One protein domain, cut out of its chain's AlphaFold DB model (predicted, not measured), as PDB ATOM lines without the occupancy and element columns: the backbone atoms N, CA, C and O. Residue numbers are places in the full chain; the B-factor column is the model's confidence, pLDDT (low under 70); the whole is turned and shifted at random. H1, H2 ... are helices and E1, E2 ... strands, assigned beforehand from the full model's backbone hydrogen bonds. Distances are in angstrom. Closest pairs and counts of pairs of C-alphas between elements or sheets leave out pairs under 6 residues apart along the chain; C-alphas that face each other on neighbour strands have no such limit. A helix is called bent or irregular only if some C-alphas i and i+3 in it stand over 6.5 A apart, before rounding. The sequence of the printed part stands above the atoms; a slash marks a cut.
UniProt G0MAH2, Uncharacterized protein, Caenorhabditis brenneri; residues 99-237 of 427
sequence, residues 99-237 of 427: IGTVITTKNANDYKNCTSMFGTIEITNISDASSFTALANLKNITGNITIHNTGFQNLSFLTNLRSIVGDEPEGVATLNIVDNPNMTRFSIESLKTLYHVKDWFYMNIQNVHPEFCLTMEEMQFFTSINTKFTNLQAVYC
ATOM      1  N   ILE A  99      -6.797  -2.368  80.216       86.00
ATOM      2  CA  ILE A  99      -8.180  -2.791  80.437       86.00
ATOM      3  C   ILE A  99      -8.192  -4.271  80.837       86.00
ATOM      4  O   ILE A  99      -7.622  -5.117  80.139       86.00
ATOM      5  N   GLY A 100      -8.826  -4.553  81.972       86.56
ATOM      6  CA  GLY A 100      -9.113  -5.892  82.465       86.56
ATOM      7  C   GLY A 100     -10.049  -6.634  81.516       86.56
ATOM      8  O   GLY A 100     -10.967  -6.062  80.927       86.56
ATOM      9  N   THR A 101      -9.762  -7.912  81.308       90.81
ATOM     10  CA  THR A 101     -10.565  -8.812  80.480       90.81
ATOM     11  C   THR A 101     -10.267 -10.257  80.882       90.81
ATOM     12  O   THR A 101      -9.624 -10.508  81.905       90.81
ATOM     13  N   VAL A 102     -10.683 -11.209  80.049       95.62
ATOM     14  CA  VAL A 102     -10.238 -12.598  80.134       95.62
ATOM     15  C   VAL A 102      -8.778 -12.696  79.676       95.62
ATOM     16  O   VAL A 102      -8.454 -12.545  78.490       95.62
ATOM     17  N   ILE A 103      -7.875 -12.959  80.618       94.94
ATOM     18  CA  ILE A 103      -6.449 -13.138  80.352       94.94
ATOM     19  C   ILE A 103      -6.170 -14.627  80.140       94.94
ATOM     20  O   ILE A 103      -6.421 -15.478  80.988       94.94
ATOM     21  N   THR A 104      -5.610 -14.933  78.979       94.88
ATOM     22  CA  THR A 104      -5.236 -16.265  78.510       94.88
ATOM     23  C   THR A 104      -3.741 -16.304  78.212       94.88
ATOM     24  O   THR A 104      -3.074 -15.275  78.102       94.88
ATOM     25  N   THR A 105      -3.197 -17.491  77.960       93.62
ATOM     26  CA  THR A 105      -1.800 -17.632  77.524       93.62
ATOM     27  C   THR A 105      -1.494 -16.924  76.196       93.62
ATOM     28  O   THR A 105      -0.330 -16.640  75.924       93.62
ATOM     29  N   LYS A 106      -2.517 -16.604  75.384       93.75
ATOM     30  CA  LYS A 106      -2.370 -15.929  74.084       93.75
ATOM     31  C   LYS A 106      -2.189 -14.414  74.203       93.75
ATOM     32  O   LYS A 106      -1.471 -13.851  73.388       93.75
ATOM     33  N   ASN A 107      -2.830 -13.776  75.186       94.25
ATOM     34  CA  ASN A 107      -2.834 -12.314  75.356       94.25
ATOM     35  C   ASN A 107      -2.122 -11.839  76.637       94.25
ATOM     36  O   ASN A 107      -1.922 -10.643  76.801       94.25
ATOM     37  N   ALA A 108      -1.679 -12.734  77.531       94.50
ATOM     38  CA  ALA A 108      -0.973 -12.341  78.758       94.50
ATOM     39  C   ALA A 108       0.228 -11.408  78.489       94.50
ATOM     40  O   ALA A 108       0.441 -10.441  79.216       94.50
ATOM     41  N   ASN A 109       0.971 -11.643  77.401       95.31
ATOM     42  CA  ASN A 109       2.118 -10.815  77.012       95.31
ATOM     43  C   ASN A 109       1.757  -9.382  76.598       95.31
ATOM     44  O   ASN A 109       2.623  -8.506  76.679       95.31
ATOM     45  N   ASP A 110       0.511  -9.124  76.202       93.81
ATOM     46  CA  ASP A 110       0.039  -7.770  75.893       93.81
ATOM     47  C   ASP A 110       0.059  -6.893  77.153       93.81
ATOM     48  O   ASP A 110       0.223  -5.674  77.074       93.81
ATOM     49  N   TYR A 111       0.017  -7.528  78.331       93.25
ATOM     50  CA  TYR A 111       0.008  -6.862  79.624       93.25
ATOM     51  C   TYR A 111       1.394  -6.607  80.238       93.25
ATOM     52  O   TYR A 111       1.492  -6.022  81.317       93.25
ATOM     53  N   LYS A 112       2.486  -6.972  79.552       94.06
ATOM     54  CA  LYS A 112       3.857  -6.905  80.106       94.06
ATOM     55  C   LYS A 112       4.311  -5.522  80.579       94.06
ATOM     56  O   LYS A 112       5.172  -5.410  81.450       94.06
ATOM     57  N   ASN A 113       3.752  -4.465  79.992       90.25
ATOM     58  CA  ASN A 113       4.090  -3.075  80.304       90.25
ATOM     59  C   ASN A 113       3.051  -2.401  81.217       90.25
ATOM     60  O   ASN A 113       3.174  -1.213  81.509       90.25
ATOM     61  N   CYS A 114       2.024  -3.131  81.652       89.25
ATOM     62  CA  CYS A 114       0.948  -2.583  82.463       89.25
ATOM     63  C   CYS A 114       1.396  -2.436  83.915       89.25
ATOM     64  O   CYS A 114       1.848  -3.392  84.540       89.25
ATOM     65  N   THR A 115       1.227  -1.237  84.470       89.56
ATOM     66  CA  THR A 115       1.452  -0.971  85.901       89.56
ATOM     67  C   THR A 115       0.155  -0.851  86.692       89.56
ATOM     68  O   THR A 115       0.166  -1.043  87.906       89.56
ATOM     69  N   SER A 116      -0.953  -0.558  86.015       87.44
ATOM     70  CA  SER A 116      -2.299  -0.493  86.588       87.44
ATOM     71  C   SER A 116      -3.273  -1.194  85.648       87.44
ATOM     72  O   SER A 116      -3.075  -1.151  84.430       87.44
ATOM     73  N   MET A 117      -4.308  -1.823  86.195       88.19
ATOM     74  CA  MET A 117      -5.366  -2.471  85.426       88.19
ATOM     75  C   MET A 117      -6.738  -2.022  85.917       88.19
ATOM     76  O   MET A 117      -6.943  -1.891  87.123       88.19
ATOM     77  N   PHE A 118      -7.647  -1.786  84.976       84.38
ATOM     78  CA  PHE A 118      -8.981  -1.262  85.240       84.38
ATOM     79  C   PHE A 118     -10.063  -2.172  84.668       84.38
ATOM     80  O   PHE A 118      -9.994  -2.554  83.498       84.38
ATOM     81  N   GLY A 119     -11.088  -2.444  85.465       81.06
ATOM     82  CA  GLY A 119     -12.172  -3.358  85.139       81.06
ATOM     83  C   GLY A 119     -11.885  -4.793  85.575       81.06
ATOM     84  O   GLY A 119     -10.825  -5.113  86.115       81.06
ATOM     85  N   THR A 120     -12.865  -5.657  85.335       86.44
ATOM     86  CA  THR A 120     -12.847  -7.051  85.779       86.44
ATOM     87  C   THR A 120     -11.780  -7.871  85.060       86.44
ATOM     88  O   THR A 120     -11.617  -7.788  83.842       86.44
ATOM     89  N   ILE A 121     -11.073  -8.697  85.824       93.19
ATOM     90  CA  ILE A 121     -10.052  -9.627  85.356       93.19
ATOM     91  C   ILE A 121     -10.567 -11.044  85.557       93.19
ATOM     92  O   ILE A 121     -10.996 -11.406  86.653       93.19
ATOM     93  N   GLU A 122     -10.458 -11.867  84.521       96.81
ATOM     94  CA  GLU A 122     -10.758 -13.292  84.607       96.81
ATOM     95  C   GLU A 122      -9.577 -14.110  84.082       96.81
ATOM     96  O   GLU A 122      -9.054 -13.845  83.001       96.81
ATOM     97  N   ILE A 123      -9.146 -15.109  84.848       97.25
ATOM     98  CA  ILE A 123      -8.136 -16.085  84.435       97.25
ATOM     99  C   ILE A 123      -8.749 -17.470  84.595       97.25
ATOM    100  O   ILE A 123      -9.077 -17.877  85.709       97.25
ATOM    101  N   THR A 124      -8.907 -18.190  83.483       96.56
ATOM    102  CA  THR A 124      -9.662 -19.447  83.480       96.56
ATOM    103  C   THR A 124      -9.113 -20.511  82.545       96.56
ATOM    104  O   THR A 124      -8.620 -20.194  81.461       96.56
ATOM    105  N   ASN A 125      -9.229 -21.782  82.945       93.50
ATOM    106  CA  ASN A 125      -8.851 -22.960  82.150       93.50
ATOM    107  C   ASN A 125      -7.372 -22.970  81.715       93.50
ATOM    108  O   ASN A 125      -7.050 -23.211  80.548       93.50
ATOM    109  N   ILE A 126      -6.460 -22.692  82.652       94.06
ATOM    110  CA  ILE A 126      -5.017 -22.575  82.381       94.06
ATOM    111  C   ILE A 126      -4.232 -23.548  83.243       94.06
ATOM    112  O   ILE A 126      -4.283 -23.476  84.463       94.06
ATOM    113  N   SER A 127      -3.449 -24.425  82.620       91.56
ATOM    114  CA  SER A 127      -2.650 -25.418  83.342       91.56
ATOM    115  C   SER A 127      -1.387 -24.850  83.996       91.56
ATOM    116  O   SER A 127      -0.986 -25.347  85.042       91.56
ATOM    117  N   ASP A 128      -0.760 -23.832  83.402       89.38
ATOM    118  CA  ASP A 128       0.562 -23.330  83.797       89.38
ATOM    119  C   ASP A 128       0.612 -21.787  83.824       89.38
ATOM    120  O   ASP A 128       0.061 -21.115  82.949       89.38
ATOM    121  N   ALA A 129       1.272 -21.221  84.841       91.88
ATOM    122  CA  ALA A 129       1.332 -19.778  85.102       91.88
ATOM    123  C   ALA A 129       2.491 -19.034  84.400       91.88
ATOM    124  O   ALA A 129       2.634 -17.825  84.568       91.88
ATOM    125  N   SER A 130       3.341 -19.701  83.619       92.75
ATOM    126  CA  SER A 130       4.560 -19.128  83.018       92.75
ATOM    127  C   SER A 130       4.292 -17.883  82.168       92.75
ATOM    128  O   SER A 130       4.973 -16.868  82.337       92.75
ATOM    129  N   SER A 131       3.256 -17.902  81.322       92.56
ATOM    130  CA  SER A 131       2.841 -16.734  80.528       92.56
ATOM    131  C   SER A 131       2.375 -15.548  81.386       92.56
ATOM    132  O   SER A 131       2.397 -14.411  80.921       92.56
ATOM    133  N   PHE A 132       1.975 -15.786  82.640       95.06
ATOM    134  CA  PHE A 132       1.457 -14.762  83.554       95.06
ATOM    135  C   PHE A 132       2.556 -13.990  84.278       95.06
ATOM    136  O   PHE A 132       2.269 -12.970  84.900       95.06
ATOM    137  N   THR A 133       3.824 -14.375  84.108       95.06
ATOM    138  CA  THR A 133       4.970 -13.526  84.482       95.06
ATOM    139  C   THR A 133       4.953 -12.171  83.764       95.06
ATOM    140  O   THR A 133       5.509 -11.201  84.273       95.06
ATOM    141  N   ALA A 134       4.242 -12.057  82.636       95.62
ATOM    142  CA  ALA A 134       3.951 -10.773  82.005       95.62
ATOM    143  C   ALA A 134       3.205  -9.802  82.946       95.62
ATOM    144  O   ALA A 134       3.386  -8.595  82.850       95.62
ATOM    145  N   LEU A 135       2.432 -10.292  83.918       95.88
ATOM    146  CA  LEU A 135       1.731  -9.446  84.889       95.88
ATOM    147  C   LEU A 135       2.624  -8.961  86.042       95.88
ATOM    148  O   LEU A 135       2.152  -8.219  86.900       95.88
ATOM    149  N   ALA A 136       3.914  -9.308  86.065       96.12
ATOM    150  CA  ALA A 136       4.803  -8.976  87.177       96.12
ATOM    151  C   ALA A 136       4.961  -7.465  87.420       96.12
ATOM    152  O   ALA A 136       5.258  -7.062  88.542       96.12
ATOM    153  N   ASN A 137       4.764  -6.615  86.405       93.94
ATOM    154  CA  ASN A 137       4.851  -5.153  86.538       93.94
ATOM    155  C   ASN A 137       3.583  -4.501  87.106       93.94
ATOM    156  O   ASN A 137       3.616  -3.313  87.450       93.94
ATOM    157  N   LEU A 138       2.491  -5.260  87.216       93.38
ATOM    158  CA  LEU A 138       1.212  -4.770  87.699       93.38
ATOM    159  C   LEU A 138       1.314  -4.417  89.186       93.38
ATOM    160  O   LEU A 138       1.783  -5.214  89.994       93.38
ATOM    161  N   LYS A 139       0.889  -3.203  89.539       92.50
ATOM    162  CA  LYS A 139       0.940  -2.660  90.905       92.50
ATOM    163  C   LYS A 139      -0.437  -2.406  91.486       92.50
ATOM    164  O   LYS A 139      -0.606  -2.559  92.691       92.50
ATOM    165  N   ASN A 140      -1.395  -2.020  90.651       88.50
ATOM    166  CA  ASN A 140      -2.734  -1.654  91.091       88.50
ATOM    167  C   ASN A 140      -3.774  -2.332  90.206       88.50
ATOM    168  O   ASN A 140      -3.633  -2.333  88.981       88.50
ATOM    169  N   ILE A 141      -4.818  -2.861  90.827       89.38
ATOM    170  CA  ILE A 141      -6.008  -3.357  90.147       89.38
ATOM    171  C   ILE A 141      -7.203  -2.608  90.715       89.38
ATOM    172  O   ILE A 141      -7.374  -2.548  91.929       89.38
ATOM    173  N   THR A 142      -8.018  -2.058  89.828       85.81
ATOM    174  CA  THR A 142      -9.323  -1.493  90.156       85.81
ATOM    175  C   THR A 142     -10.365  -2.290  89.390       85.81
ATOM    176  O   THR A 142     -10.450  -2.170  88.169       85.81
ATOM    177  N   GLY A 143     -11.105  -3.131  90.097       84.81
ATOM    178  CA  GLY A 143     -12.043  -4.099  89.551       84.81
ATOM    179  C   GLY A 143     -11.911  -5.464  90.222       84.81
ATOM    180  O   GLY A 143     -10.966  -5.735  90.971       84.81
ATOM    181  N   ASN A 144     -12.863  -6.341  89.923       88.94
ATOM    182  CA  ASN A 144     -12.893  -7.688  90.477       88.94
ATOM    183  C   ASN A 144     -11.916  -8.623  89.756       88.94
ATOM    184  O   ASN A 144     -11.643  -8.482  88.566       88.94
ATOM    185  N   ILE A 145     -11.416  -9.620  90.477       95.44
ATOM    186  CA  ILE A 145     -10.493 -10.634  89.980       95.44
ATOM    187  C   ILE A 145     -11.122 -12.002  90.208       95.44
ATOM    188  O   ILE A 145     -11.357 -12.394  91.351       95.44
ATOM    189  N   THR A 146     -11.330 -12.748  89.128       97.12
ATOM    190  CA  THR A 146     -11.759 -14.146  89.181       97.12
ATOM    191  C   THR A 146     -10.667 -15.047  88.612       97.12
ATOM    192  O   THR A 146     -10.224 -14.860  87.482       97.12
ATOM    193  N   ILE A 147     -10.221 -16.031  89.391       98.06
ATOM    194  CA  ILE A 147      -9.231 -17.031  88.976       98.06
ATOM    195  C   ILE A 147      -9.826 -18.405  89.228       98.06
ATOM    196  O   ILE A 147     -10.068 -18.769  90.381       98.06
ATOM    197  N   HIS A 148     -10.062 -19.174  88.168       97.88
ATOM    198  CA  HIS A 148     -10.713 -20.467  88.321       97.88
ATOM    199  C   HIS A 148     -10.332 -21.524  87.299       97.88
ATOM    200  O   HIS A 148      -9.892 -21.211  86.198       97.88
ATOM    201  N   ASN A 149     -10.508 -22.797  87.655       97.56
ATOM    202  CA  ASN A 149     -10.154 -23.930  86.796       97.56
ATOM    203  C   ASN A 149      -8.696 -23.862  86.304       97.56
ATOM    204  O   ASN A 149      -8.407 -24.120  85.131       97.56
ATOM    205  N   THR A 150      -7.765 -23.461  87.173       97.75
ATOM    206  CA  THR A 150      -6.340 -23.351  86.836       97.75
ATOM    207  C   THR A 150      -5.492 -24.414  87.532       97.75
ATOM    208  O   THR A 150      -5.819 -24.919  88.606       97.75
ATOM    209  N   GLY A 151      -4.353 -24.741  86.921       96.94
ATOM    210  CA  GLY A 151      -3.299 -25.573  87.499       96.94
ATOM    211  C   GLY A 151      -2.293 -24.782  88.341       96.94
ATOM    212  O   GLY A 151      -1.221 -25.307  88.645       96.94
ATOM    213  N   PHE A 152      -2.597 -23.528  88.695       97.44
ATOM    214  CA  PHE A 152      -1.683 -22.659  89.430       97.44
ATOM    215  C   PHE A 152      -1.439 -23.182  90.844       97.44
ATOM    216  O   PHE A 152      -2.369 -23.563  91.547       97.44
ATOM    217  N   GLN A 153      -0.181 -23.142  91.283       96.88
ATOM    218  CA  GLN A 153       0.170 -23.471  92.667       96.88
ATOM    219  C   GLN A 153       0.024 -22.268  93.608       96.88
ATOM    220  O   GLN A 153      -0.197 -22.446  94.805       96.88
ATOM    221  N   ASN A 154       0.175 -21.049  93.077       97.25
ATOM    222  CA  ASN A 154       0.102 -19.787  93.809       97.25
ATOM    223  C   ASN A 154      -0.008 -18.583  92.852       97.25
ATOM    224  O   ASN A 154       0.025 -18.752  91.634       97.25
ATOM    225  N   LEU A 155      -0.101 -17.370  93.410       97.12
ATOM    226  CA  LEU A 155      -0.237 -16.110  92.667       97.12
ATOM    227  C   LEU A 155       1.053 -15.269  92.621       97.12
ATOM    228  O   LEU A 155       1.002 -14.065  92.380       97.12
ATOM    229  N   SER A 156       2.226 -15.882  92.817       96.69
ATOM    230  CA  SER A 156       3.517 -15.164  92.882       96.69
ATOM    231  C   SER A 156       3.906 -14.416  91.597       96.69
ATOM    232  O   SER A 156       4.743 -13.510  91.637       96.69
ATOM    233  N   PHE A 157       3.267 -14.734  90.464       95.69
ATOM    234  CA  PHE A 157       3.416 -13.993  89.211       95.69
ATOM    235  C   PHE A 157       2.900 -12.542  89.305       95.69
ATOM    236  O   PHE A 157       3.317 -11.697  88.516       95.69
ATOM    237  N   LEU A 158       2.065 -12.215  90.301       96.12
ATOM    238  CA  LEU A 158       1.640 -10.849  90.645       96.12
ATOM    239  C   LEU A 158       2.658 -10.163  91.574       96.12
ATOM    240  O   LEU A 158       2.308  -9.581  92.599       96.12
ATOM    241  N   THR A 159       3.942 -10.237  91.217       95.38
ATOM    242  CA  THR A 159       5.081  -9.945  92.107       95.38
ATOM    243  C   THR A 159       5.106  -8.522  92.676       95.38
ATOM    244  O   THR A 159       5.647  -8.307  93.758       95.38
ATOM    245  N   ASN A 160       4.566  -7.538  91.950       95.56
ATOM    246  CA  ASN A 160       4.554  -6.136  92.374       95.56
ATOM    247  C   ASN A 160       3.158  -5.613  92.731       95.56
ATOM    248  O   ASN A 160       3.024  -4.405  92.950       95.56
ATOM    249  N   LEU A 161       2.142  -6.479  92.799       95.62
ATOM    250  CA  LEU A 161       0.769  -6.070  93.076       95.62
ATOM    251  C   LEU A 161       0.650  -5.561  94.515       95.62
ATOM    252  O   LEU A 161       0.923  -6.286  95.468       95.62
ATOM    253  N   ARG A 162       0.266  -4.294  94.670       93.19
ATOM    254  CA  ARG A 162       0.203  -3.573  95.950       93.19
ATOM    255  C   ARG A 162      -1.217  -3.274  96.390       93.19
ATOM    256  O   ARG A 162      -1.463  -3.266  97.592       93.19
ATOM    257  N   SER A 163      -2.111  -3.002  95.446       90.25
ATOM    258  CA  SER A 163      -3.474  -2.575  95.742       90.25
ATOM    259  C   SER A 163      -4.485  -3.292  94.859       90.25
ATOM    260  O   SER A 163      -4.273  -3.404  93.647       90.25
ATOM    261  N   ILE A 164      -5.570  -3.755  95.476       91.00
ATOM    262  CA  ILE A 164      -6.774  -4.226  94.792       91.00
ATOM    263  C   ILE A 164      -7.950  -3.420  95.337       91.00
ATOM    264  O   ILE A 164      -8.205  -3.414  96.545       91.00
ATOM    265  N   VAL A 165      -8.653  -2.749  94.434       86.81
ATOM    266  CA  VAL A 165      -9.847  -1.966  94.730       86.81
ATOM    267  C   VAL A 165     -11.043  -2.638  94.075       86.81
ATOM    268  O   VAL A 165     -11.078  -2.749  92.854       86.81
ATOM    269  N   GLY A 166     -11.999  -3.095  94.879       83.25
ATOM    270  CA  GLY A 166     -13.258  -3.665  94.408       83.25
ATOM    271  C   GLY A 166     -14.352  -2.621  94.265       83.25
ATOM    272  O   GLY A 166     -14.418  -1.673  95.051       83.25
ATOM    273  N   ASP A 167     -15.207  -2.814  93.269       74.06
ATOM    274  CA  ASP A 167     -16.237  -1.855  92.886       74.06
ATOM    275  C   ASP A 167     -17.615  -2.479  92.615       74.06
ATOM    276  O   ASP A 167     -18.559  -1.740  92.337       74.06
ATOM    277  N   GLU A 168     -17.759  -3.803  92.678       73.31
ATOM    278  CA  GLU A 168     -19.045  -4.489  92.493       73.31
ATOM    279  C   GLU A 168     -20.020  -4.283  93.680       73.31
ATOM    280  O   GLU A 168     -19.637  -3.790  94.742       73.31
ATOM    281  N   PRO A 169     -21.323  -4.585  93.517       71.00
ATOM    282  CA  PRO A 169     -22.304  -4.521  94.599       71.00
ATOM    283  C   PRO A 169     -21.990  -5.444  95.788       71.00
ATOM    284  O   PRO A 169     -21.205  -6.389  95.687       71.00
ATOM    285  N   GLU A 170     -22.690  -5.198  96.898       68.75
ATOM    286  CA  GLU A 170     -22.629  -6.017  98.112       68.75
ATOM    287  C   GLU A 170     -22.771  -7.519  97.810       68.75
ATOM    288  O   GLU A 170     -23.632  -7.954  97.041       68.75
ATOM    289  N   GLY A 171     -21.911  -8.322  98.441       71.19
ATOM    290  CA  GLY A 171     -21.942  -9.783  98.363       71.19
ATOM    291  C   GLY A 171     -21.217 -10.394  97.160       71.19
ATOM    292  O   GLY A 171     -21.028 -11.612  97.131       71.19
ATOM    293  N   VAL A 172     -20.752  -9.589  96.199       84.56
ATOM    294  CA  VAL A 172     -19.920 -10.074  95.088       84.56
ATOM    295  C   VAL A 172     -18.453 -10.091  95.516       84.56
ATOM    296  O   VAL A 172     -17.887  -9.068  95.890       84.56
ATOM    297  N   ALA A 173     -17.805 -11.256  95.430       90.56
ATOM    298  CA  ALA A 173     -16.387 -11.380  95.753       90.56
ATOM    299  C   ALA A 173     -15.528 -10.513  94.818       90.56
ATOM    300  O   ALA A 173     -15.483 -10.743  93.607       90.56
ATOM    301  N   THR A 174     -14.812  -9.545  95.393       92.19
ATOM    302  CA  THR A 174     -13.792  -8.762  94.686       92.19
ATOM    303  C   THR A 174     -12.636  -9.645  94.255       92.19
ATOM    304  O   THR A 174     -12.121  -9.492  93.155       92.19
ATOM    305  N   LEU A 175     -12.238 -10.586  95.110       95.50
ATOM    306  CA  LEU A 175     -11.239 -11.592  94.784       95.50
ATOM    307  C   LEU A 175     -11.860 -12.980  94.930       95.50
ATOM    308  O   LEU A 175     -12.114 -13.449  96.040       95.50
ATOM    309  N   ASN A 176     -12.110 -13.615  93.791       97.25
ATOM    310  CA  ASN A 176     -12.787 -14.896  93.673       97.25
ATOM    311  C   ASN A 176     -11.825 -15.956  93.118       97.25
ATOM    312  O   ASN A 176     -11.501 -15.963  91.933       97.25
ATOM    313  N   ILE A 177     -11.347 -16.848  93.981       98.00
ATOM    314  CA  ILE A 177     -10.419 -17.932  93.654       98.00
ATOM    315  C   ILE A 177     -11.159 -19.250  93.870       98.00
ATOM    316  O   ILE A 177     -11.367 -19.667  95.011       98.00
ATOM    317  N   VAL A 178     -11.568 -19.900  92.782       97.69
ATOM    318  CA  VAL A 178     -12.405 -21.108  92.851       97.69
ATOM    319  C   VAL A 178     -11.905 -22.216  91.937       97.69
ATOM    320  O   VAL A 178     -11.370 -21.941  90.875       97.69
ATOM    321  N   ASP A 179     -12.067 -23.472  92.334       98.12
ATOM    322  CA  ASP A 179     -11.764 -24.640  91.488       98.12
ATOM    323  C   ASP A 179     -10.305 -24.674  90.988       98.12
ATOM    324  O   ASP A 179     -10.021 -24.941  89.820       98.12
ATOM    325  N   ASN A 180      -9.353 -24.390  91.882       98.06
ATOM    326  CA  ASN A 180      -7.915 -24.431  91.598       98.06
ATOM    327  C   ASN A 180      -7.253 -25.526  92.454       98.06
ATOM    328  O   ASN A 180      -6.589 -25.218  93.448       98.06
ATOM    329  N   PRO A 181      -7.426 -26.816  92.108       97.50
ATOM    330  CA  PRO A 181      -7.100 -27.935  92.996       97.50
ATOM    331  C   PRO A 181      -5.601 -28.086  93.287       97.50
ATOM    332  O   PRO A 181      -5.243 -28.739  94.259       97.50
ATOM    333  N   ASN A 182      -4.726 -27.479  92.481       97.81
ATOM    334  CA  ASN A 182      -3.273 -27.498  92.688       97.81
ATOM    335  C   ASN A 182      -2.766 -26.316  93.531       97.81
ATOM    336  O   ASN A 182      -1.573 -26.252  93.836       97.81
ATOM    337  N   MET A 183      -3.637 -25.366  93.883       98.00
ATOM    338  CA  MET A 183      -3.248 -24.141  94.568       98.00
ATOM    339  C   MET A 183      -2.994 -24.410  96.047       98.00
ATOM    340  O   MET A 183      -3.925 -24.692  96.794       98.00
ATOM    341  N   THR A 184      -1.739 -24.288  96.474       97.56
ATOM    342  CA  THR A 184      -1.297 -24.568  97.851       97.56
ATOM    343  C   THR A 184      -0.932 -23.311  98.634       97.56
ATOM    344  O   THR A 184      -0.822 -23.363  99.858       97.56
ATOM    345  N   ARG A 185      -0.746 -22.166  97.965       97.31
ATOM    346  CA  ARG A 185      -0.343 -20.905  98.605       97.31
ATOM    347  C   ARG A 185      -0.985 -19.691  97.943       97.31
ATOM    348  O   ARG A 185      -1.221 -19.694  96.741       97.31
ATOM    349  N   PHE A 186      -1.193 -18.621  98.711       96.56
ATOM    350  CA  PHE A 186      -1.641 -17.328  98.183       96.56
ATOM    351  C   PHE A 186      -0.485 -16.559  97.513       96.56
ATOM    352  O   PHE A 186      -0.464 -16.432  96.291       96.56
ATOM    353  N   SER A 187       0.552 -16.177  98.274       95.50
ATOM    354  CA  SER A 187       1.845 -15.658  97.766       95.50
ATOM    355  C   SER A 187       1.806 -14.334  96.987       95.50
ATOM    356  O   SER A 187       2.582 -14.154  96.048       95.50
ATOM    357  N   ILE A 188       0.971 -13.377  97.401       94.94
ATOM    358  CA  ILE A 188       1.049 -11.982  96.922       94.94
ATOM    359  C   ILE A 188       1.745 -11.118  97.983       94.94
ATOM    360  O   ILE A 188       1.119 -10.314  98.669       94.94
ATOM    361  N   GLU A 189       3.059 -11.297  98.153       89.56
ATOM    362  CA  GLU A 189       3.813 -10.673  99.258       89.56
ATOM    363  C   GLU A 189       3.865  -9.137  99.210       89.56
ATOM    364  O   GLU A 189       4.103  -8.488 100.226       89.56
ATOM    365  N   SER A 190       3.684  -8.540  98.031       93.94
ATOM    366  CA  SER A 190       3.739  -7.089  97.844       93.94
ATOM    367  C   SER A 190       2.432  -6.370  98.170       93.94
ATOM    368  O   SER A 190       2.414  -5.136  98.114       93.94
ATOM    369  N   LEU A 191       1.362  -7.113  98.468       93.62
ATOM    370  CA  LEU A 191       0.029  -6.576  98.709       93.62
ATOM    371  C   LEU A 191       0.014  -5.749 100.000       93.62
ATOM    372  O   LEU A 191       0.528  -6.166 101.033       93.62
ATOM    373  N   LYS A 192      -0.547  -4.542  99.922       91.25
ATOM    374  CA  LYS A 192      -0.586  -3.565 101.024       91.25
ATOM    375  C   LYS A 192      -1.972  -3.007 101.278       91.25
ATOM    376  O   LYS A 192      -2.218  -2.470 102.353       91.25
ATOM    377  N   THR A 193      -2.854  -3.088 100.290       88.94
ATOM    378  CA  THR A 193      -4.172  -2.470 100.357       88.94
ATOM    379  C   THR A 193      -5.186  -3.375  99.682       88.94
ATOM    380  O   THR A 193      -5.030  -3.722  98.511       88.94
ATOM    381  N   LEU A 194      -6.222  -3.743 100.431       90.19
ATOM    382  CA  LEU A 194      -7.486  -4.221  99.890       90.19
ATOM    383  C   LEU A 194      -8.543  -3.216 100.307       90.19
ATOM    384  O   LEU A 194      -8.655  -2.881 101.487       90.19
ATOM    385  N   TYR A 195      -9.275  -2.706  99.333       84.44
ATOM    386  CA  TYR A 195     -10.268  -1.679  99.571       84.44
ATOM    387  C   TYR A 195     -11.494  -1.946  98.718       84.44
ATOM    388  O   TYR A 195     -11.381  -2.393  97.579       84.44
ATOM    389  N   HIS A 196     -12.667  -1.694  99.276       81.31
ATOM    390  CA  HIS A 196     -13.912  -1.759  98.541       81.31
ATOM    391  C   HIS A 196     -14.649  -0.441  98.725       81.31
ATOM    392  O   HIS A 196     -14.726   0.106  99.823       81.31
ATOM    393  N   VAL A 197     -15.151   0.092  97.619       71.19
ATOM    394  CA  VAL A 197     -15.571   1.496  97.527       71.19
ATOM    395  C   VAL A 197     -16.867   1.816  98.268       71.19
ATOM    396  O   VAL A 197     -17.101   2.964  98.629       71.19
ATOM    397  N   LYS A 198     -17.700   0.803  98.520       69.38
ATOM    398  CA  LYS A 198     -19.022   0.952  99.157       69.38
ATOM    399  C   LYS A 198     -19.270   0.029 100.339       69.38
ATOM    400  O   LYS A 198     -20.310   0.131 100.975       69.38
ATOM    401  N   ASP A 199     -18.377  -0.925 100.570       73.56
ATOM    402  CA  ASP A 199     -18.696  -2.093 101.390       73.56
ATOM    403  C   ASP A 199     -17.411  -2.761 101.899       73.56
ATOM    404  O   ASP A 199     -16.321  -2.196 101.808       73.56
ATOM    405  N   TRP A 200     -17.533  -3.960 102.451       83.81
ATOM    406  CA  TRP A 200     -16.445  -4.842 102.818       83.81
ATOM    407  C   TRP A 200     -15.736  -5.377 101.577       83.81
ATOM    408  O   TRP A 200     -16.338  -5.605 100.530       83.81
ATOM    409  N   PHE A 201     -14.438  -5.638 101.705       89.94
ATOM    410  CA  PHE A 201     -13.697  -6.320 100.653       89.94
ATOM    411  C   PHE A 201     -14.042  -7.811 100.685       89.94
ATOM    412  O   PHE A 201     -13.555  -8.540 101.555       89.94
ATOM    413  N   TYR A 202     -14.898  -8.266  99.769       91.81
ATOM    414  CA  TYR A 202     -15.334  -9.659  99.735       91.81
ATOM    415  C   TYR A 202     -14.293 -10.562  99.069       91.81
ATOM    416  O   TYR A 202     -13.831 -10.309  97.954       91.81
ATOM    417  N   MET A 203     -13.963 -11.659  99.741       94.00
ATOM    418  CA  MET A 203     -13.068 -12.698  99.245       94.00
ATOM    419  C   MET A 203     -13.766 -14.050  99.241       94.00
ATOM    420  O   MET A 203     -14.493 -14.399 100.171       94.00
ATOM    421  N   ASN A 204     -13.503 -14.837  98.208       96.06
ATOM    422  CA  ASN A 204     -13.948 -16.216  98.128       96.06
ATOM    423  C   ASN A 204     -12.769 -17.095  97.714       96.06
ATOM    424  O   ASN A 204     -12.198 -16.890  96.647       96.06
ATOM    425  N   ILE A 205     -12.394 -18.042  98.573       96.69
ATOM    426  CA  ILE A 205     -11.361 -19.044  98.302       96.69
ATOM    427  C   ILE A 205     -11.962 -20.418  98.587       96.69
ATOM    428  O   ILE A 205     -12.149 -20.799  99.747       96.69
ATOM    429  N   GLN A 206     -12.288 -21.143  97.520       96.56
ATOM    430  CA  GLN A 206     -13.038 -22.396  97.584       96.56
ATOM    431  C   GLN A 206     -12.534 -23.402  96.541       96.56
ATOM    432  O   GLN A 206     -12.068 -23.023  95.474       96.56
ATOM    433  N   ASN A 207     -12.649 -24.698  96.835       97.12
ATOM    434  CA  ASN A 207     -12.234 -25.797  95.960       97.12
ATOM    435  C   ASN A 207     -10.764 -25.656  95.513       97.12
ATOM    436  O   ASN A 207     -10.410 -25.881  94.354       97.12
ATOM    437  N   VAL A 208      -9.913 -25.238  96.452       97.94
ATOM    438  CA  VAL A 208      -8.450 -25.196  96.314       97.94
ATOM    439  C   VAL A 208      -7.828 -26.481  96.875       97.94
ATOM    440  O   VAL A 208      -8.548 -27.370  97.337       97.94
ATOM    441  N   HIS A 209      -6.499 -26.618  96.830       97.88
ATOM    442  CA  HIS A 209      -5.838 -27.794  97.401       97.88
ATOM    443  C   HIS A 209      -6.168 -27.929  98.906       97.88
ATOM    444  O   HIS A 209      -6.164 -26.919  99.609       97.88
ATOM    445  N   PRO A 210      -6.381 -29.143  99.456       95.31
ATOM    446  CA  PRO A 210      -6.668 -29.329 100.887       95.31
ATOM    447  C   PRO A 210      -5.578 -28.803 101.833       95.31
ATOM    448  O   PRO A 210      -5.860 -28.430 102.967       95.31
ATOM    449  N   GLU A 211      -4.331 -28.763 101.362       96.06
ATOM    450  CA  GLU A 211      -3.191 -28.177 102.087       96.06
ATOM    451  C   GLU A 211      -2.956 -26.696 101.754       96.06
ATOM    452  O   GLU A 211      -1.897 -26.157 102.082       96.06
ATOM    453  N   PHE A 212      -3.901 -26.027 101.080       97.62
ATOM    454  CA  PHE A 212      -3.818 -24.589 100.863       97.62
ATOM    455  C   PHE A 212      -3.648 -23.882 102.202       97.62
ATOM    456  O   PHE A 212      -4.485 -24.003 103.103       97.62
ATOM    457  N   CYS A 213      -2.544 -23.153 102.337       97.38
ATOM    458  CA  CYS A 213      -2.203 -22.519 103.593       97.38
ATOM    459  C   CYS A 213      -1.940 -21.024 103.445       97.38
ATOM    460  O   CYS A 213      -1.356 -20.555 102.461       97.38
ATOM    461  N   LEU A 214      -2.354 -20.295 104.477       96.44
ATOM    462  CA  LEU A 214      -2.021 -18.897 104.691       96.44
ATOM    463  C   LEU A 214      -0.951 -18.797 105.776       96.44
ATOM    464  O   LEU A 214      -0.971 -19.496 106.792       96.44
ATOM    465  N   THR A 215       0.020 -17.929 105.543       95.12
ATOM    466  CA  THR A 215       1.015 -17.558 106.548       95.12
ATOM    467  C   THR A 215       0.387 -16.689 107.630       95.12
ATOM    468  O   THR A 215      -0.692 -16.114 107.458       95.12
ATOM    469  N   MET A 216       1.085 -16.571 108.760       94.25
ATOM    470  CA  MET A 216       0.697 -15.663 109.836       94.25
ATOM    471  C   MET A 216       0.594 -14.221 109.327       94.25
ATOM    472  O   MET A 216      -0.369 -13.530 109.631       94.25
ATOM    473  N   GLU A 217       1.550 -13.780 108.512       93.31
ATOM    474  CA  GLU A 217       1.602 -12.441 107.928       93.31
ATOM    475  C   GLU A 217       0.450 -12.181 106.943       93.31
ATOM    476  O   GLU A 217      -0.161 -11.114 106.991       93.31
ATOM    477  N   GLU A 218       0.103 -13.155 106.092       94.75
ATOM    478  CA  GLU A 218      -1.062 -13.048 105.197       94.75
ATOM    479  C   GLU A 218      -2.363 -12.906 106.007       94.75
ATOM    480  O   GLU A 218      -3.180 -12.033 105.715       94.75
ATOM    481  N   MET A 219      -2.540 -13.693 107.074       94.25
ATOM    482  CA  MET A 219      -3.729 -13.583 107.929       94.25
ATOM    483  C   MET A 219      -3.768 -12.302 108.760       94.25
ATOM    484  O   MET A 219      -4.841 -11.719 108.910       94.25
ATOM    485  N   GLN A 220      -2.633 -11.821 109.269       94.12
ATOM    486  CA  GLN A 220      -2.558 -10.509 109.924       94.12
ATOM    487  C   GLN A 220      -3.018  -9.403 108.980       94.12
ATOM    488  O   GLN A 220      -3.801  -8.542 109.369       94.12
ATOM    489  N   PHE A 221      -2.571  -9.448 107.724       93.50
ATOM    490  CA  PHE A 221      -3.000  -8.490 106.720       93.50
ATOM    491  C   PHE A 221      -4.521  -8.540 106.519       93.50
ATOM    492  O   PHE A 221      -5.183  -7.520 106.711       93.50
ATOM    493  N   PHE A 222      -5.095  -9.718 106.246       92.81
ATOM    494  CA  PHE A 222      -6.540  -9.862 106.022       92.81
ATOM    495  C   PHE A 222      -7.404  -9.479 107.227       92.81
ATOM    496  O   PHE A 222      -8.525  -9.019 107.052       92.81
ATOM    497  N   THR A 223      -6.894  -9.648 108.446       92.12
ATOM    498  CA  THR A 223      -7.621  -9.332 109.686       92.12
ATOM    499  C   THR A 223      -7.355  -7.920 110.218       92.12
ATOM    500  O   THR A 223      -7.977  -7.496 111.192       92.12
ATOM    501  N   SER A 224      -6.457  -7.168 109.573       90.50
ATOM    502  CA  SER A 224      -6.195  -5.749 109.864       90.50
ATOM    503  C   SER A 224      -7.066  -4.787 109.050       90.50
ATOM    504  O   SER A 224      -7.169  -3.604 109.374       90.50
ATOM    505  N   ILE A 225      -7.714  -5.294 108.004       85.56
ATOM    506  CA  ILE A 225      -8.542  -4.536 107.065       85.56
ATOM    507  C   ILE A 225      -9.957  -5.116 107.029       85.56
ATOM    508  O   ILE A 225     -10.196  -6.226 107.498       85.56
ATOM    509  N   ASN A 226     -10.909  -4.352 106.489       78.12
ATOM    510  CA  ASN A 226     -12.330  -4.708 106.477       78.12
ATOM    511  C   ASN A 226     -12.657  -5.783 105.413       78.12
ATOM    512  O   ASN A 226     -13.420  -5.540 104.476       78.12
ATOM    513  N   THR A 227     -12.018  -6.953 105.509       88.00
ATOM    514  CA  THR A 227     -12.201  -8.089 104.596       88.00
ATOM    515  C   THR A 227     -13.284  -9.032 105.111       88.00
ATOM    516  O   THR A 227     -13.299  -9.423 106.279       88.00
ATOM    517  N   LYS A 228     -14.184  -9.448 104.217       89.50
ATOM    518  CA  LYS A 228     -15.228 -10.437 104.496       89.50
ATOM    519  C   LYS A 228     -15.020 -11.655 103.610       89.50
ATOM    520  O   LYS A 228     -14.976 -11.543 102.392       89.50
ATOM    521  N   PHE A 229     -14.902 -12.827 104.216       91.31
ATOM    522  CA  PHE A 229     -14.780 -14.074 103.469       91.31
ATOM    523  C   PHE A 229     -16.159 -14.703 103.288       91.31
ATOM    524  O   PHE A 229     -16.828 -14.987 104.279       91.31
ATOM    525  N   THR A 230     -16.566 -14.935 102.040       90.69
ATOM    526  CA  THR A 230     -17.746 -15.754 101.721       90.69
ATOM    527  C   THR A 230     -17.431 -17.226 101.973       90.69
ATOM    528  O   THR A 230     -18.184 -17.912 102.653       90.69
ATOM    529  N   ASN A 231     -16.269 -17.683 101.498       92.31
ATOM    530  CA  ASN A 231     -15.657 -18.949 101.894       92.31
ATOM    531  C   ASN A 231     -14.144 -18.756 102.030       92.31
ATOM    532  O   ASN A 231     -13.532 -18.017 101.253       92.31
ATOM    533  N   LEU A 232     -13.544 -19.451 102.995       94.50
ATOM    534  CA  LEU A 232     -12.097 -19.549 103.140       94.50
ATOM    535  C   LEU A 232     -11.715 -20.981 103.518       94.50
ATOM    536  O   LEU A 232     -11.773 -21.365 104.685       94.50
ATOM    537  N   GLN A 233     -11.317 -21.769 102.523       93.81
ATOM    538  CA  GLN A 233     -10.747 -23.101 102.728       93.81
ATOM    539  C   GLN A 233      -9.228 -22.990 102.856       93.81
ATOM    540  O   GLN A 233      -8.512 -23.059 101.861       93.81
ATOM    541  N   ALA A 234      -8.744 -22.763 104.076       95.31
ATOM    542  CA  ALA A 234      -7.320 -22.608 104.351       95.31
ATOM    543  C   ALA A 234      -6.928 -23.157 105.724       95.31
ATOM    544  O   ALA A 234      -7.717 -23.135 106.671       95.31
ATOM    545  N   VAL A 235      -5.669 -23.573 105.837       95.31
ATOM    546  CA  VAL A 235      -4.984 -23.847 107.108       95.31
ATOM    547  C   VAL A 235      -3.848 -22.845 107.331       95.31
ATOM    548  O   VAL A 235      -3.488 -22.086 106.432       95.31
ATOM    549  N   TYR A 236      -3.248 -22.836 108.519       95.69
ATOM    550  CA  TYR A 236      -2.000 -22.099 108.724       95.69
ATOM    551  C   TYR A 236      -0.815 -22.868 108.144       95.69
ATOM    552  O   TYR A 236      -0.693 -24.078 108.338       95.69
ATOM    553  N   CYS A 237       0.084 -22.166 107.456       95.19
ATOM    554  CA  CYS A 237       1.327 -22.773 106.993       95.19
ATOM    555  C   CYS A 237       2.188 -23.213 108.185       95.19
ATOM    556  O   CYS A 237       2.292 -22.497 109.180       95.19
TER     557      CYS A 237
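What this domain is: This is residues 99 to 237 of the 427 residues of an uncharacterized protein of Caenorhabditis brenneri (UniProt G0MAH2). The chain is wound in stacked turns as a short solenoid, with two parallel sheets, E1 E3 E5 E7 and E2 E4 E6 E8 E9, making two walls that stand roughly as an L. The third side of the turns is made by H1 and H2 at one end, H3 at the other, and parts of the unnamed stretches 149 to 162 and 181 to 192 between them. The printed part has 139 residues, with three named helices and nine named strands in the order H1 E1 E2 H2 E3 E4 E5 E6 E7 E8 H3 E9. The class is mixed, helices and strands, with 63 residues in named elements, which is under half. The whole is compact, with a radius of gyration of the C-alphas of 13.8 A and spans of 35 by 33 by 23 A.

Where its parts are: H1, residues 108 to 111, begins with C-alpha 108 at (-0.973, -12.341, 78.758). E1, residues 116 to 118, and E2, residues 121 to 124, follow. H2, residues 130 to 137, is 14.4 A long and irregular, with C-alphas 134 and 137 7.3 A apart. E3 is residues 140 to 142, E4 residues 145 to 148 and E5 residues 163 to 166. E6, residues 175 to 180, is 13.6 A long, and E7 is residues 193 to 196. E8, residues 201 to 208, is the longest strand, 20.1 A from C-alpha 201 at (-13.697, -6.320, 100.653) to C-alpha 208. H3, residues 216 to 224, is 12.1 A long. E9, residues 227 to 232, is 11.6 A long and ends with C-alpha 232 at (-12.097, -19.549, 103.140).

How they stand to each other: The larger sheet runs E2 E4 E6 E8 E9, all parallel, with E2 and E9 as edge strands. E2 and E4 have N 146 and O 121 at 2.8 A, within hydrogen-bond range; E4 and E6 have N 147 and O 176 at 2.8 A. E6 and E8 have N 177 and O 204 at 2.8 A, and E8 and E9 have N 203 and O 228 at 2.8 A. Residues 102 to 103 make a short parallel pairing with residues 122 to 123 of E2. The other sheet runs E1 E3 E5 E7, all parallel. E1 and E3 have N 117 and O 140 at 2.9 A, E3 and E5 have N 165 and O 141 at 2.8 A, and E5 and E7 have N 166 and O 195 at 2.9 A. E1 runs on into E2 across a break of 2 residues at 88 degrees, and E3 into E4 in the same manner at 93 degrees. H1 and H2 touch, with the closest C-alphas, those of Asn 109 and Ala 134, 5.3 A apart; neither helix is on either sheet. E8, H3 and E9 form a strand-helix-strand unit, two parallel neighbour strands with a helix between, whose crossover is right-handed. H3 is only just on the larger sheet, with 5 pairs of C-alphas within 10 A, and only grazes it with residues 221 to 222. In H3 every O i to N i+4 pair is within hydrogen-bond range; in H2 0 of 4 are, beside 4 of 5 O i to N i+3 pairs, and H1 is too short for an i+4 pair.

The domain as a whole: The C-alphas of Lys 106 and Ser 224, the two farthest apart, are 37.4 A from each other. The printed part has no cut. The links E4 to E5, 14 residues, and E6 to E7, 12 residues, are long. The mean pLDDT of the printed part is 91.9, and residues 170 and 198 are under 70.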